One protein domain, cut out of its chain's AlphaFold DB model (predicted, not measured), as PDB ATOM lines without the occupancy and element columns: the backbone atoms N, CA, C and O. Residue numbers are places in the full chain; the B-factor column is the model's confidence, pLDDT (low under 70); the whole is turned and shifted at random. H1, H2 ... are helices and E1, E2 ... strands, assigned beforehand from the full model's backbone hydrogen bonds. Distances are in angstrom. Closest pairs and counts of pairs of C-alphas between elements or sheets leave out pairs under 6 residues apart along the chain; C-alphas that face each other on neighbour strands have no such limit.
ATOM      1  N   ILE A   4     176.040 188.798 155.438       52.94
ATOM      2  CA  ILE A   4     176.058 189.492 154.147       52.94
ATOM      3  C   ILE A   4     177.437 189.405 153.474       52.94
ATOM      4  O   ILE A   4     177.504 189.134 152.280       52.94
ATOM      5  N   VAL A   5     178.534 189.574 154.224       55.16
ATOM      6  CA  VAL A   5     179.902 189.475 153.673       55.16
ATOM      7  C   VAL A   5     180.179 188.044 153.226       55.16
ATOM      8  O   VAL A   5     180.671 187.823 152.123       55.16
ATOM      9  N   ALA A   6     179.770 187.070 154.043       60.28
ATOM     10  CA  ALA A   6     179.878 185.661 153.698       60.28
ATOM     11  C   ALA A   6     179.087 185.299 152.426       60.28
ATOM     12  O   ALA A   6     179.591 184.608 151.542       60.28
ATOM     13  N   SER A   7     177.864 185.818 152.312       61.88
ATOM     14  CA  SER A   7     177.006 185.616 151.142       61.88
ATOM     15  C   SER A   7     177.609 186.244 149.883       61.88
ATOM     16  O   SER A   7     177.684 185.579 148.859       61.88
ATOM     17  N   ALA A   8     178.096 187.488 149.954       61.81
ATOM     18  CA  ALA A   8     178.702 188.190 148.819       61.81
ATOM     19  C   ALA A   8     179.940 187.465 148.269       61.81
ATOM     20  O   ALA A   8     180.104 187.333 147.058       61.81
ATOM     21  N   MET A   9     180.775 186.941 149.162       63.50
ATOM     22  CA  MET A   9     181.966 186.181 148.802       63.50
ATOM     23  C   MET A   9     181.634 184.830 148.152       63.50
ATOM     24  O   MET A   9     182.252 184.453 147.158       63.50
ATOM     25  N   LEU A  10     180.620 184.121 148.658       69.88
ATOM     26  CA  LEU A  10     180.117 182.912 148.003       69.88
ATOM     27  C   LEU A  10     179.536 183.234 146.624       69.88
ATOM     28  O   LEU A  10     179.894 182.566 145.660       69.88
ATOM     29  N   LEU A  11     178.708 184.278 146.507       68.44
ATOM     30  CA  LEU A  11     178.154 184.731 145.224       68.44
ATOM     31  C   LEU A  11     179.275 185.021 144.215       68.44
ATOM     32  O   LEU A  11     179.216 184.529 143.093       68.44
ATOM     33  N   GLN A  12     180.328 185.741 144.612       68.44
ATOM     34  CA  GLN A  12     181.478 186.006 143.742       68.44
ATOM     35  C   GLN A  12     182.170 184.714 143.288       68.44
ATOM     36  O   GLN A  12     182.524 184.590 142.121       68.44
ATOM     37  N   CYS A  13     182.336 183.737 144.182       71.44
ATOM     38  CA  CYS A  13     182.905 182.439 143.831       71.44
ATOM     39  C   CYS A  13     182.022 181.695 142.813       71.44
ATOM     40  O   CYS A  13     182.516 181.257 141.776       71.44
ATOM     41  N   PHE A  14     180.712 181.608 143.057       71.00
ATOM     42  CA  PHE A  14     179.769 180.916 142.173       71.00
ATOM     43  C   PHE A  14     179.624 181.578 140.804       71.00
ATOM     44  O   PHE A  14     179.536 180.884 139.796       71.00
ATOM     45  N   PHE A  15     179.626 182.906 140.739       66.56
ATOM     46  CA  PHE A  15     179.461 183.630 139.475       66.56
ATOM     47  C   PHE A  15     180.782 183.975 138.787       66.56
ATOM     48  O   PHE A  15     180.780 184.694 137.793       66.56
ATOM     49  N   SER A  16     181.910 183.461 139.289       60.03
ATOM     50  CA  SER A  16     183.213 183.619 138.632       60.03
ATOM     51  C   SER A  16     183.394 182.715 137.407       60.03
ATOM     52  O   SER A  16     184.291 182.966 136.605       60.03
ATOM     53  N   ARG A  17     182.552 181.684 137.230       57.09
ATOM     54  CA  ARG A  17     182.570 180.837 136.030       57.09
ATOM     55  C   ARG A  17     181.559 181.305 134.974       57.09
ATOM     56  O   ARG A  17     180.427 181.632 135.334       57.09
ATOM     57  N   PRO A  18     181.931 181.291 133.678       54.91
ATOM     58  CA  PRO A  18     180.996 181.528 132.581       54.91
ATOM     59  C   PRO A  18     179.855 180.493 132.569       54.91
ATOM     60  O   PRO A  18     180.016 179.342 132.978       54.91
ATOM     61  N   ALA A  19     178.680 180.917 132.090       52.50
ATOM     62  CA  ALA A  19     177.444 180.123 132.077       52.50
ATOM     63  C   ALA A  19     177.509 178.854 131.200       52.50
ATOM     64  O   ALA A  19     176.607 178.024 131.262       52.50
ATOM     65  N   ASP A  20     178.566 178.698 130.398       54.38
ATOM     66  CA  ASP A  20     178.836 177.510 129.583       54.38
ATOM     67  C   ASP A  20     179.480 176.353 130.375       54.38
ATOM     68  O   ASP A  20     179.723 175.282 129.822       54.38
ATOM     69  N   GLY A  21     179.740 176.551 131.674       46.81
ATOM     70  CA  GLY A  21     180.280 175.523 132.562       46.81
ATOM     71  C   GLY A  21     181.778 175.279 132.394       46.81
ATOM     72  O   GLY A  21     182.314 174.373 133.036       46.81
ATOM     73  N   THR A  22     182.478 176.079 131.579       51.78
ATOM     74  CA  THR A  22     183.929 175.950 131.450       51.78
ATOM     75  C   THR A  22     184.623 176.321 132.763       51.78
ATOM     76  O   THR A  22     184.416 177.373 133.374       51.78
ATOM     77  N   VAL A  23     185.442 175.390 133.251       44.44
ATOM     78  CA  VAL A  23     186.254 175.568 134.454       44.44
ATOM     79  C   VAL A  23     187.372 176.549 134.113       44.44
ATOM     80  O   VAL A  23     188.291 176.181 133.386       44.44
ATOM     81  N   SER A  24     187.332 177.776 134.643       43.84
ATOM     82  CA  SER A  24     188.527 178.634 134.636       43.84
ATOM     83  C   SER A  24     189.637 177.903 135.392       43.84
ATOM     84  O   SER A  24     189.519 177.644 136.593       43.84
ATOM     85  N   THR A  25     190.680 177.492 134.673       42.16
ATOM     86  CA  THR A  25     191.814 176.742 135.225       42.16
ATOM     87  C   THR A  25     192.844 177.642 135.897       42.16
ATOM     88  O   THR A  25     193.673 177.127 136.642       42.16
ATOM     89  N   ASN A  26     192.780 178.960 135.675       39.06
ATOM     90  CA  ASN A  26     193.833 179.891 136.084       39.06
ATOM     91  C   ASN A  26     193.388 180.981 137.069       39.06
ATOM     92  O   ASN A  26     194.249 181.562 137.713       39.06
ATOM     93  N   ASP A  27     192.085 181.199 137.276       41.72
ATOM     94  CA  ASP A  27     191.590 182.275 138.144       41.72
ATOM     95  C   ASP A  27     190.428 181.785 139.012       41.72
ATOM     96  O   ASP A  27     189.296 182.248 138.881       41.72
ATOM     97  N   VAL A  28     190.675 180.806 139.890       42.88
ATOM     98  CA  VAL A  28     189.705 180.495 140.949       42.88
ATOM     99  C   VAL A  28     189.947 181.500 142.075       42.88
ATOM    100  O   VAL A  28     190.955 181.369 142.775       42.88
ATOM    101  N   PRO A  29     189.081 182.511 142.277       41.50
ATOM    102  CA  PRO A  29     189.266 183.447 143.370       41.50
ATOM    103  C   PRO A  29     189.208 182.681 144.695       41.50
ATOM    104  O   PRO A  29     188.183 182.099 145.058       41.50
ATOM    105  N   VAL A  30     190.328 182.669 145.418       42.53
ATOM    106  CA  VAL A  30     190.383 182.202 146.803       42.53
ATOM    107  C   VAL A  30     189.780 183.304 147.657       42.53
ATOM    108  O   VAL A  30     190.360 184.380 147.793       42.53
ATOM    109  N   ILE A  31     188.596 183.057 148.210       41.97
ATOM    110  CA  ILE A  31     187.902 184.044 149.029       41.97
ATOM    111  C   ILE A  31     187.806 183.528 150.462       41.97
ATOM    112  O   ILE A  31     187.206 182.487 150.724       41.97
ATOM    113  N   ASN A  32     188.401 184.272 151.397       46.66
ATOM    114  CA  ASN A  32     188.315 184.002 152.832       46.66
ATOM    115  C   ASN A  32     186.934 184.407 153.353       46.66
ATOM    116  O   ASN A  32     186.732 185.527 153.820       46.66
ATOM    117  N   VAL A  33     185.976 183.488 153.240       52.12
ATOM    118  CA  VAL A  33     184.589 183.690 153.662       52.12
ATOM    119  C   VAL A  33     184.446 183.423 155.165       52.12
ATOM    120  O   VAL A  33     184.652 182.283 155.584       52.12
ATOM    121  N   PRO A  34     184.050 184.405 156.002       53.94
ATOM    122  CA  PRO A  34     183.741 184.154 157.406       53.94
ATOM    123  C   PRO A  34     182.370 183.469 157.517       53.94
ATOM    124  O   PRO A  34     181.358 184.103 157.821       53.94
ATOM    125  N   LEU A  35     182.320 182.172 157.214       64.81
ATOM    126  CA  LEU A  35     181.145 181.329 157.425       64.81
ATOM    127  C   LEU A  35     181.043 180.911 158.900       64.81
ATOM    128  O   LEU A  35     182.072 180.782 159.569       64.81
ATOM    129  N   PRO A  36     179.828 180.636 159.414       72.06
ATOM    130  CA  PRO A  36     179.681 179.891 160.659       72.06
ATOM    131  C   PRO A  36     180.523 178.611 160.598       72.06
ATOM    132  O   PRO A  36     180.501 177.918 159.579       72.06
ATOM    133  N   VAL A  37     181.256 178.297 161.669       74.94
ATOM    134  CA  VAL A  37     182.220 177.179 161.694       74.94
ATOM    135  C   VAL A  37     181.576 175.870 161.239       74.94
ATOM    136  O   VAL A  37     182.141 175.175 160.401       74.94
ATOM    137  N   GLU A  38     180.365 175.579 161.709       79.31
ATOM    138  CA  GLU A  38     179.611 174.380 161.328       79.31
ATOM    139  C   GLU A  38     179.305 174.332 159.826       79.31
ATOM    140  O   GLU A  38     179.438 173.287 159.192       79.31
ATOM    141  N   MET A  39     178.943 175.473 159.231       80.06
ATOM    142  CA  MET A  39     178.693 175.570 157.795       80.06
ATOM    143  C   MET A  39     179.987 175.397 157.001       80.06
ATOM    144  O   MET A  39     180.001 174.636 156.039       80.06
ATOM    145  N   ALA A  40     181.077 176.050 157.413       76.06
ATOM    146  CA  ALA A  40     182.383 175.891 156.776       76.06
ATOM    147  C   ALA A  40     182.843 174.426 156.809       76.06
ATOM    148  O   ALA A  40     183.216 173.870 155.777       76.06
ATOM    149  N   GLN A  41     182.756 173.780 157.975       80.44
ATOM    150  CA  GLN A  41     183.096 172.369 158.158       80.44
ATOM    151  C   GLN A  41     182.215 171.457 157.299       80.44
ATOM    152  O   GLN A  41     182.737 170.588 156.608       80.44
ATOM    153  N   SER A  42     180.899 171.684 157.281       85.25
ATOM    154  CA  SER A  42     179.943 170.941 156.449       85.25
ATOM    155  C   SER A  42     180.231 171.102 154.952       85.25
ATOM    156  O   SER A  42     180.218 170.112 154.218       85.25
ATOM    157  N   MET A  43     180.545 172.319 154.491       81.62
ATOM    158  CA  MET A  43     180.909 172.581 153.097       81.62
ATOM    159  C   MET A  43     182.217 171.880 152.727       81.62
ATOM    160  O   MET A  43     182.240 171.181 151.716       81.62
ATOM    161  N   ILE A  44     183.260 171.975 153.560       78.38
ATOM    162  CA  ILE A  44     184.541 171.268 153.366       78.38
ATOM    163  C   ILE A  44     184.329 169.748 153.333       78.38
ATOM    164  O   ILE A  44     184.869 169.066 152.463       78.38
ATOM    165  N   ALA A  45     183.503 169.220 154.239       83.69
ATOM    166  CA  ALA A  45     183.157 167.803 154.306       83.69
ATOM    167  C   ALA A  45     182.204 167.349 153.186       83.69
ATOM    168  O   ALA A  45     181.955 166.151 153.061       83.69
ATOM    169  N   LYS A  46     181.671 168.277 152.376       83.38
ATOM    170  CA  LYS A  46     180.672 168.020 151.324       83.38
ATOM    171  C   LYS A  46     179.419 167.317 151.850       83.38
ATOM    172  O   LYS A  46     178.858 166.442 151.201       83.38
ATOM    173  N   GLN A  47     178.972 167.716 153.035       88.69
ATOM    174  CA  GLN A  47     177.790 167.158 153.686       88.69
ATOM    175  C   GLN A  47     176.728 168.245 153.843       88.69
ATOM    176  O   GLN A  47     176.600 168.806 154.936       88.69
ATOM    177  N   PRO A  48     175.985 168.591 152.774       88.38
ATOM    178  CA  PRO A  48     174.923 169.578 152.878       88.38
ATOM    179  C   PRO A  48     173.838 169.117 153.866       88.38
ATOM    180  O   PRO A  48     173.420 167.948 153.833       88.38
ATOM    181  N   PRO A  49     173.371 170.016 154.751       88.50
ATOM    182  CA  PRO A  49     172.260 169.717 155.639       88.50
ATOM    183  C   PRO A  49     170.957 169.601 154.841       88.50
ATOM    184  O   PRO A  49     170.855 170.059 153.705       88.50
ATOM    185  N   ILE A  50     169.936 169.006 155.455       89.19
ATOM    186  CA  ILE A  50     168.569 169.086 154.930       89.19
ATOM    187  C   ILE A  50     168.079 170.523 155.137       89.19
ATOM    188  O   ILE A  50     168.128 171.034 156.262       89.19
ATOM    189  N   SER A  51     167.625 171.179 154.065       86.06
ATOM    190  CA  SER A  51     167.067 172.529 154.144       86.06
ATOM    191  C   SER A  51     165.898 172.566 155.131       86.06
ATOM    192  O   SER A  51     165.002 171.724 155.105       86.06
ATOM    193  N   ARG A  52     165.880 173.581 156.003       82.19
ATOM    194  CA  ARG A  52     164.729 173.844 156.888       82.19
ATOM    195  C   ARG A  52     163.570 174.512 156.148       82.19
ATOM    196  O   ARG A  52     162.454 174.521 156.660       82.19
ATOM    197  N   LEU A  53     163.835 175.087 154.975       82.94
ATOM    198  CA  LEU A  53     162.816 175.681 154.118       82.94
ATOM    199  C   LEU A  53     162.289 174.629 153.146       82.94
ATOM    200  O   LEU A  53     163.067 173.880 152.555       82.94
ATOM    201  N   ARG A  54     160.969 174.615 152.965       85.88
ATOM    202  CA  ARG A  54     160.297 173.833 151.924       85.88
ATOM    203  C   ARG A  54     160.098 174.708 150.700       85.88
ATOM    204  O   ARG A  54     159.618 175.833 150.849       85.88
ATOM    205  N   PHE A  55     160.417 174.193 149.517       88.06
ATOM    206  CA  PHE A  55     160.167 174.891 148.262       88.06
ATOM    207  C   PHE A  55     159.053 174.219 147.458       88.06
ATOM    208  O   PHE A  55     158.883 173.003 147.492       88.06
ATOM    209  N   THR A  56     158.271 175.017 146.734       89.38
ATOM    210  CA  THR A  56     157.195 174.508 145.872       89.38
ATOM    211  C   THR A  56     157.751 173.577 144.796       89.38
ATOM    212  O   THR A  56     158.715 173.940 144.121       89.38
ATOM    213  N   GLY A  57     157.110 172.425 144.591       84.88
ATOM    214  CA  GLY A  57     157.533 171.419 143.610       84.88
ATOM    215  C   GLY A  57     158.557 170.407 144.136       84.88
ATOM    216  O   GLY A  57     158.924 169.492 143.406       84.88
ATOM    217  N   GLU A  58     158.994 170.534 145.392       84.12
ATOM    218  CA  GLU A  58     159.840 169.547 146.065       84.12
ATOM    219  C   GLU A  58     158.980 168.647 146.964       84.12
ATOM    220  O   GLU A  58     158.246 169.135 147.824       84.12
ATOM    221  N   ASN A  59     159.070 167.326 146.776       76.81
ATOM    222  CA  ASN A  59     158.358 166.356 147.621       76.81
ATOM    223  C   ASN A  59     158.982 166.247 149.025       76.81
ATOM    224  O   ASN A  59     158.278 166.007 150.002       76.81
ATOM    225  N   GLU A  60     160.296 166.455 149.126       82.88
ATOM    226  CA  GLU A  60     161.061 166.482 150.372       82.88
ATOM    227  C   GLU A  60     162.072 167.636 150.334       82.88
ATOM    228  O   GLU A  60     162.514 168.010 149.245       82.88
ATOM    229  N   PRO A  61     162.469 168.211 151.488       81.69
ATOM    230  CA  PRO A  61     163.438 169.299 151.496       81.69
ATOM    231  C   PRO A  61     164.789 168.847 150.931       81.69
ATOM    232  O   PRO A  61     165.376 167.865 151.392       81.69
ATOM    233  N   ALA A  62     165.302 169.600 149.958       85.75
ATOM    234  CA  ALA A  62     166.587 169.309 149.342       85.75
ATOM    235  C   ALA A  62     167.752 169.369 150.351       85.75
ATOM    236  O   ALA A  62     167.738 170.122 151.333       85.75
ATOM    237  N   ARG A  63     168.802 168.581 150.082       88.88
ATOM    238  CA  ARG A  63     170.085 168.678 150.788       88.88
ATOM    239  C   ARG A  63     170.912 169.810 150.192       88.88
ATOM    240  O   ARG A  63     171.630 169.617 149.215       88.88
ATOM    241  N   GLU A  64     170.808 170.986 150.789       89.69
ATOM    242  CA  GLU A  64     171.454 172.204 150.312       89.69
ATOM    243  C   GLU A  64     171.715 173.183 151.461       89.69
ATOM    244  O   GLU A  64     171.016 173.199 152.478       89.69
ATOM    245  N   TRP A  65     172.718 174.038 151.285       88.69
ATOM    246  CA  TRP A  65     172.887 175.209 152.134       88.69
ATOM    247  C   TRP A  65     172.022 176.342 151.590       88.69
ATOM    248  O   TRP A  65     172.164 176.744 150.436       88.69
ATOM    249  N   VAL A  66     171.142 176.873 152.436       86.94
ATOM    250  CA  VAL A  66     170.300 178.024 152.106       86.94
ATOM    251  C   VAL A  66     170.757 179.212 152.934       86.94
ATOM    252  O   VAL A  66     170.705 179.181 154.162       86.94
ATOM    253  N   ILE A  67     171.213 180.260 152.255       83.44
ATOM    254  CA  ILE A  67     171.707 181.491 152.866       83.44
ATOM    255  C   ILE A  67     170.822 182.642 152.409       83.44
ATOM    256  O   ILE A  67     170.544 182.776 151.222       83.44
ATOM    257  N   GLY A  68     170.392 183.498 153.325       74.19
ATOM    258  CA  GLY A  68     169.586 184.657 152.975       74.19
ATOM    259  C   GLY A  68     169.406 185.603 154.144       74.19
ATOM    260  O   GLY A  68     169.678 185.257 155.294       74.19
ATOM    261  N   ASN A  69     168.944 186.809 153.835       61.34
ATOM    262  CA  ASN A  69     168.563 187.780 154.846       61.34
ATOM    263  C   ASN A  69     167.045 187.719 155.024       61.34
ATOM    264  O   ASN A  69     166.293 188.265 154.213       61.34
ATOM    265  N   ALA A  70     166.598 187.026 156.067       51.12
ATOM    266  CA  ALA A  70     165.226 187.142 156.527       51.12
ATOM    267  C   ALA A  70     165.110 188.475 157.274       51.12
ATOM    268  O   ALA A  70     165.321 188.544 158.480       51.12
ATOM    269  N   GLY A  71     164.824 189.554 156.543       48.44
ATOM    270  CA  GLY A  71     164.284 190.745 157.186       48.44
ATOM    271  C   GLY A  71     162.962 190.376 157.859       48.44
ATOM    272  O   GLY A  71     162.163 189.636 157.273       48.44
ATOM    273  N   ASP A  72     162.741 190.864 159.077       43.06
ATOM    274  CA  ASP A  72     161.522 190.599 159.838       43.06
ATOM    275  C   ASP A  72     160.289 190.967 158.992       43.06
ATOM    276  O   ASP A  72     160.007 192.142 158.763       43.06
ATOM    277  N   ARG A  73     159.533 189.951 158.554       50.00
ATOM    278  CA  ARG A  73     158.212 190.041 157.888       50.00
ATOM    279  C   ARG A  73     158.162 190.330 156.381       50.00
ATOM    280  O   ARG A  73     157.093 190.683 155.886       50.00
ATOM    281  N   SER A  74     159.236 190.141 155.617       56.62
ATOM    282  CA  SER A  74     159.102 190.227 154.154       56.62
ATOM    283  C   SER A  74     158.459 188.961 153.568       56.62
ATOM    284  O   SER A  74     158.988 187.866 153.742       56.62
ATOM    285  N   ALA A  75     157.369 189.107 152.800       66.88
ATOM    286  CA  ALA A  75     156.771 188.018 152.011       66.88
ATOM    287  C   ALA A  75     157.723 187.467 150.928       66.88
ATOM    288  O   ALA A  75     157.474 186.408 150.355       66.88
ATOM    289  N   SER A  76     158.811 188.192 150.653       78.88
ATOM    290  CA  SER A  76     159.803 187.892 149.629       78.88
ATOM    291  C   SER A  76     161.219 188.080 150.180       78.88
ATOM    292  O   SER A  76     161.602 189.186 150.566       78.88
ATOM    293  N   VAL A  77     162.030 187.027 150.176       82.81
ATOM    294  CA  VAL A  77     163.418 187.053 150.658       82.81
ATOM    295  C   VAL A  77     164.385 186.680 149.541       82.81
ATOM    296  O   VAL A  77     164.099 185.812 148.719       82.81
ATOM    297  N   GLN A  78     165.543 187.335 149.494       83.06
ATOM    298  CA  GLN A  78     166.617 186.929 148.589       83.06
ATOM    299  C   GLN A  78     167.383 185.768 149.214       83.06
ATOM    300  O   GLN A  78     167.871 185.888 150.341       83.06
ATOM    301  N   LEU A  79     167.482 184.660 148.479       84.81
ATOM    302  CA  LEU A  79     168.190 183.463 148.918       84.81
ATOM    303  C   LEU A  79     169.276 183.075 147.916       84.81
ATOM    304  O   LEU A  79     169.093 183.137 146.699       84.81
ATOM    305  N   LEU A  80     170.384 182.596 148.463       86.44
ATOM    306  CA  LEU A  80     171.389 181.798 147.791       86.44
ATOM    307  C   LEU A  80     171.202 180.342 148.229       86.44
ATOM    308  O   LEU A  80     171.348 180.022 149.408       86.44
ATOM    309  N   ARG A  81     170.876 179.468 147.278       89.25
ATOM    310  CA  ARG A  81     170.743 178.021 147.481       89.25
ATOM    311  C   ARG A  81     171.956 177.326 146.879       89.25
ATOM    312  O   ARG A  81     172.237 177.544 145.704       89.25
ATOM    313  N   ILE A  82     172.667 176.520 147.661       87.88
ATOM    314  CA  ILE A  82     173.923 175.867 147.269       87.88
ATOM    315  C   ILE A  82     173.791 174.359 147.459       87.88
ATOM    316  O   ILE A  82     173.526 173.903 148.568       87.88
ATOM    317  N   ALA A  83     174.060 173.587 146.415       87.75
ATOM    318  CA  ALA A  83     174.086 172.129 146.447       87.75
ATOM    319  C   ALA A  83     175.395 171.602 145.843       87.75
ATOM    320  O   ALA A  83     176.138 172.335 145.186       87.75
ATOM    321  N   LEU A  84     175.685 170.319 146.062       84.19
ATOM    322  CA  LEU A  84     176.694 169.634 145.254       84.19
ATOM    323  C   LEU A  84     176.166 169.525 143.825       84.19
ATOM    324  O   LEU A  84     174.981 169.259 143.623       84.19
ATOM    325  N   SER A  85     177.023 169.788 142.845       76.38
ATOM    326  CA  SER A  85     176.596 169.770 141.457       76.38
ATOM    327  C   SER A  85     176.390 168.348 140.959       76.38
ATOM    328  O   SER A  85     177.198 167.453 141.210       76.38
ATOM    329  N   GLU A  86     175.328 168.181 140.183       67.88
ATOM    330  CA  GLU A  86     175.112 167.016 139.334       67.88
ATOM    331  C   GLU A  86     175.594 167.333 137.904       67.88
ATOM    332  O   GLU A  86     176.039 168.455 137.621       67.88
ATOM    333  N   ALA A  87     175.573 166.335 137.015       55.41
ATOM    334  CA  ALA A  87     176.080 166.441 135.644       55.41
ATOM    335  C   ALA A  87     175.544 167.695 134.902       55.41
ATOM    336  O   ALA A  87     174.387 168.066 135.106       55.41
ATOM    337  N   PRO A  88     176.337 168.356 134.028       57.88
ATOM    338  CA  PRO A  88     177.618 167.919 133.451       57.88
ATOM    339  C   PRO A  88     178.848 168.186 134.330       57.88
ATOM    340  O   PRO A  88     179.972 167.900 133.921       57.88
ATOM    341  N   LEU A  89     178.657 168.741 135.524       60.91
ATOM    342  CA  LEU A  89     179.752 169.093 136.418       60.91
ATOM    343  C   LEU A  89     180.189 167.900 137.269       60.91
ATOM    344  O   LEU A  89     179.462 166.920 137.445       60.91
ATOM    345  N   SER A  90     181.413 167.977 137.793       65.44
ATOM    346  CA  SER A  90     181.934 166.934 138.675       65.44
ATOM    347  C   SER A  90     181.166 166.940 140.007       65.44
ATOM    348  O   SER A  90     180.959 168.019 140.561       65.44
ATOM    349  N   PRO A  91     180.890 165.771 140.625       67.19
ATOM    350  CA  PRO A  91     180.337 165.678 141.988       67.19
ATOM    351  C   PRO A  91     181.191 166.369 143.067       67.19
ATOM    352  O   PRO A  91     180.812 166.464 144.232       67.19
ATOM    353  N   SER A  92     182.402 166.798 142.701       66.69
ATOM    354  CA  SER A  92     183.312 167.542 143.561       66.69
ATOM    355  C   SER A  92     183.114 169.060 143.531       66.69
ATOM    356  O   SER A  92     183.799 169.752 144.287       66.69
ATOM    357  N   GLU A  93     182.207 169.552 142.690       75.38
ATOM    358  CA  GLU A  93     181.900 170.965 142.488       75.38
ATOM    359  C   GLU A  93     180.556 171.337 143.119       75.38
ATOM    360  O   GLU A  93     179.705 170.488 143.381       75.38
ATOM    361  N   TYR A  94     180.379 172.625 143.386       79.62
ATOM    362  CA  TYR A  94     179.175 173.187 143.974       79.62
ATOM    363  C   TYR A  94     178.407 173.946 142.897       79.62
ATOM    364  O   TYR A  94     178.986 174.755 142.169       79.62
ATOM    365  N   GLY A  95     177.100 173.716 142.833       82.81
ATOM    366  CA  GLY A  95     176.168 174.543 142.081       82.81
ATOM    367  C   GLY A  95     175.428 175.473 143.026       82.81
ATOM    368  O   GLY A  95     174.998 175.060 144.106       82.81
ATOM    369  N   ALA A  96     175.254 176.725 142.623       84.44
ATOM    370  CA  ALA A  96     174.451 177.676 143.363       84.44
ATOM    371  C   ALA A  96     173.423 178.370 142.486       84.44
ATOM    372  O   ALA A  96     173.650 178.666 141.314       84.44
ATOM    373  N   ARG A  97     172.281 178.657 143.100       85.56
ATOM    374  CA  ARG A  97     171.174 179.393 142.505       85.56
ATOM    375  C   ARG A  97     170.879 180.583 143.399       85.56
ATOM    376  O   ARG A  97     170.606 180.414 144.589       85.56
ATOM    377  N   PHE A  98     170.941 181.778 142.833       85.50
ATOM    378  CA  PHE A  98     170.525 183.000 143.504       85.50
ATOM    379  C   PHE A  98     169.191 183.460 142.941       85.50
ATOM    380  O   PHE A  98     168.964 183.443 141.728       85.50
ATOM    381  N   GLY A  99     168.307 183.891 143.828       86.31
ATOM    382  CA  GLY A  99     166.975 184.281 143.426       86.31
ATOM    383  C   GLY A  99     166.143 184.813 144.570       86.31
ATOM    384  O   GLY A  99     166.630 185.077 145.673       86.31
ATOM    385  N   THR A 100     164.857 184.944 144.283       88.75
ATOM    386  CA  THR A 100     163.869 185.443 145.231       88.75
ATOM    387  C   THR A 100     162.952 184.303 145.646       88.75
ATOM    388  O   THR A 100     162.370 183.630 144.801       88.75
ATOM    389  N   ALA A 101     162.799 184.095 146.949       88.62
ATOM    390  CA  ALA A 101     161.847 183.162 147.525       88.62
ATOM    391  C   ALA A 101     160.634 183.925 148.055       88.62
ATOM    392  O   ALA A 101     160.778 184.788 148.918       88.62
ATOM    393  N   THR A 102     159.446 183.608 147.549       90.50
ATOM    394  CA  THR A 102     158.177 184.183 148.020       90.50
ATOM    395  C   THR A 102     157.397 183.130 148.792       90.50
ATOM    396  O   THR A 102     157.230 182.021 148.283       90.50
ATOM    397  N   LEU A 103     156.930 183.453 149.998       86.69
ATOM    398  CA  LEU A 103     156.096 182.540 150.782       86.69
ATOM    399  C   LEU A 103     154.713 182.407 150.124       86.69
ATOM    400  O   LEU A 103     154.087 183.416 149.802       86.69
ATOM    401  N   THR A 104     154.260 181.177 149.894       87.12
ATOM    402  CA  THR A 104     152.922 180.870 149.374       87.12
ATOM    403  C   THR A 104     151.923 180.671 150.513       87.12
ATOM    404  O   THR A 104     152.312 180.448 151.661       87.12
ATOM    405  N   ASP A 105     150.630 180.682 150.186       87.00
ATOM    406  CA  ASP A 105     149.541 180.450 151.150       87.00
ATOM    407  C   ASP A 105     149.600 179.052 151.801       87.00
ATOM    408  O   ASP A 105     149.069 178.835 152.886       87.00
ATOM    409  N   GLU A 106     150.300 178.106 151.168       84.81
ATOM    410  CA  GLU A 106     150.537 176.740 151.657       84.81
ATOM    411  C   GLU A 106     151.710 176.651 152.653       84.81
ATOM    412  O   GLU A 106     152.039 175.573 153.150       84.81
ATOM    413  N   GLY A 107     152.384 177.771 152.935       81.75
ATOM    414  CA  GLY A 107     153.544 177.823 153.827       81.75
ATOM    415  C   GLY A 107     154.848 177.307 153.204       81.75
ATOM    416  O   GLY A 107     155.834 177.122 153.919       81.75
ATOM    417  N   ALA A 108     154.874 177.083 151.887       86.81
ATOM    418  CA  ALA A 108     156.076 176.745 151.126       86.81
ATOM    419  C   ALA A 108     156.650 177.986 150.428       86.81
ATOM    420  O   ALA A 108     155.950 178.962 150.176       86.81
ATOM    421  N   TYR A 109     157.933 177.963 150.076       88.19
ATOM    422  CA  TYR A 109     158.557 179.038 149.312       88.19
ATOM    423  C   TYR A 109     158.546 178.729 147.817       88.19
ATOM    424  O   TYR A 109     159.117 177.738 147.366       88.19
ATOM    425  N   ARG A 110     157.979 179.623 147.011       91.50
ATOM    426  CA  ARG A 110     158.216 179.618 145.568       91.50
ATOM    427  C   ARG A 110     159.528 180.331 145.281       91.50
ATOM    428  O   ARG A 110     159.645 181.524 145.560       91.50
ATOM    429  N   PHE A 111     160.499 179.610 144.729       90.50
ATOM    430  CA  PHE A 111     161.812 180.160 144.394       90.50
ATOM    431  C   PHE A 111     161.913 180.499 142.907       90.50
ATOM    432  O   PHE A 111     161.796 179.620 142.058       90.50
ATOM    433  N   ASP A 112     162.142 181.775 142.607       90.12
ATOM    434  CA  ASP A 112     162.375 182.280 141.257       90.12
ATOM    435  C   ASP A 112     163.879 182.489 141.030       90.12
ATOM    436  O   ASP A 112     164.493 183.386 141.621       90.12
ATOM    437  N   ASN A 113     164.473 181.631 140.194       85.62
ATOM    438  CA  ASN A 113     165.896 181.662 139.866       85.62
ATOM    439  C   ASN A 113     166.216 182.912 139.039       85.62
ATOM    440  O   ASN A 113     165.713 183.077 137.931       85.62
ATOM    441  N   LYS A 114     167.116 183.761 139.539       82.56
ATOM    442  CA  LYS A 114     167.627 184.915 138.786       82.56
ATOM    443  C   LYS A 114     168.991 184.645 138.174       82.56
ATOM    444  O   LYS A 114     169.263 185.113 137.075       82.56
ATOM    445  N   MET A 115     169.837 183.900 138.879       78.88
ATOM    446  CA  MET A 115     171.180 183.551 138.425       78.88
ATOM    447  C   MET A 115     171.568 182.150 138.890       78.88
ATOM    448  O   MET A 115     171.159 181.705 139.965       78.88
ATOM    449  N   ILE A 116     172.392 181.482 138.087       80.94
ATOM    450  CA  ILE A 116     172.971 180.171 138.380       80.94
ATOM    451  C   ILE A 116     174.482 180.291 138.202       80.94
ATOM    452  O   ILE A 116     174.945 180.926 137.258       80.94
ATOM    453  N   GLY A 117     175.233 179.732 139.142       76.75
ATOM    454  CA  GLY A 117     176.687 179.775 139.153       76.75
ATOM    455  C   GLY A 117     177.275 178.486 139.705       76.75
ATOM    456  O   GLY A 117     176.582 177.689 140.337       76.75
ATOM    457  N   TYR A 118     178.568 178.292 139.477       78.00
ATOM    458  CA  TYR A 118     179.280 177.069 139.814       78.00
ATOM    459  C   TYR A 118     180.665 177.386 140.349       78.00
ATOM    460  O   TYR A 118     181.357 178.261 139.830       78.00
ATOM    461  N   CYS A 119     181.100 176.650 141.369       72.62
ATOM    462  CA  CYS A 119     182.445 176.809 141.899       72.62
ATOM    463  C   CYS A 119     183.023 175.520 142.480       72.62
ATOM    464  O   CYS A 119     182.335 174.520 142.687       72.62
ATOM    465  N   LYS A 120     184.320 175.566 142.782       69.19
ATOM    466  CA  LYS A 120     185.025 174.538 143.538       69.19
ATOM    467  C   LYS A 120     185.682 175.201 144.736       69.19
ATOM    468  O   LYS A 120     186.486 176.112 144.570       69.19
TER     469      LYS A 120
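This is residues 4 to 120 of the 128 residues of an uncharacterized protein of Sphingomonadales bacterium (UniProt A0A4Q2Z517). A twisted wall of four antiparallel strands, with three long strands, E2, E3 and E4, and short E1 at one edge, has helix H1 packed slantwise over one face. Helix H2 only grazes the sheet, and the loop of residues 15 to 36 reaches to one end of the longest axis, opposite the E3 to E4 turn. The printed part has 117 residues, with two named helices and four named strands in the order H1, H2, E1, E2, E3, E4; the sheet's order is E1 - E2 - E3 - E4. The class is mixed, helices and strands, with 53 residues, under half, in named elements. The whole is compact, with a radius of gyration of the C-alphas of 14.4 A, yet elongated, spanning 46 by 29 by 24 A.

H1, residues 4 to 14, begins at C-alpha 4 (176.058, 189.492, 154.147) and is 15.2 A long from first to last C-alpha. H2 is residues 37 to 44, with C-alpha 37 at (182.220, 177.179, 161.694). E1 is residues 65 to 68. E2, residues 76 to 84, is 25.3 A long; E3, residues 94 to 103, 25.8 A. E4, residues 109 to 119, is 25.1 A long and ends at C-alpha 119 (182.445, 176.809, 141.899).

The strands form a meander, each the antiparallel neighbour of the one before, in three hairpins. In E1 and E2, N 67 and O 80 are within hydrogen-bond range at 2.9 A. In E2 and E3, N 81 and O 97 are 2.9 A apart; in E3 and E4, N 96 and O 117 are 2.8 A apart. E3 bends by 61 degrees at residue 100 and E4 by 75 degrees at residue 114. Edge strands E1 and E4 are apart. H1 is on the sheet at a height of 8.8 A, over E1, E2 and E3, over E2 only just, with 3 C-alphas. It runs slantwise to the strands, at 56 degrees to E1 on the local plane. The closest C-alphas of H1 and E4, those of Phe 14 and Gly 117, are 4.5 A apart. H2 only grazes the sheet, with residues 39 to 43, and is apart from H1. In both helices every O i to N i+4 pair is within hydrogen-bond range.

The two farthest C-alphas, those of Asn 26 and Asp 105, are 46.8 A apart. The printed part has no cut. The links H1 to H2, 22 residues, and H2 to E1, 20 residues, are long. The mean pLDDT of the printed part is 72.7; 45 residues are under 70, among them 4 to 12 and 15 to 35.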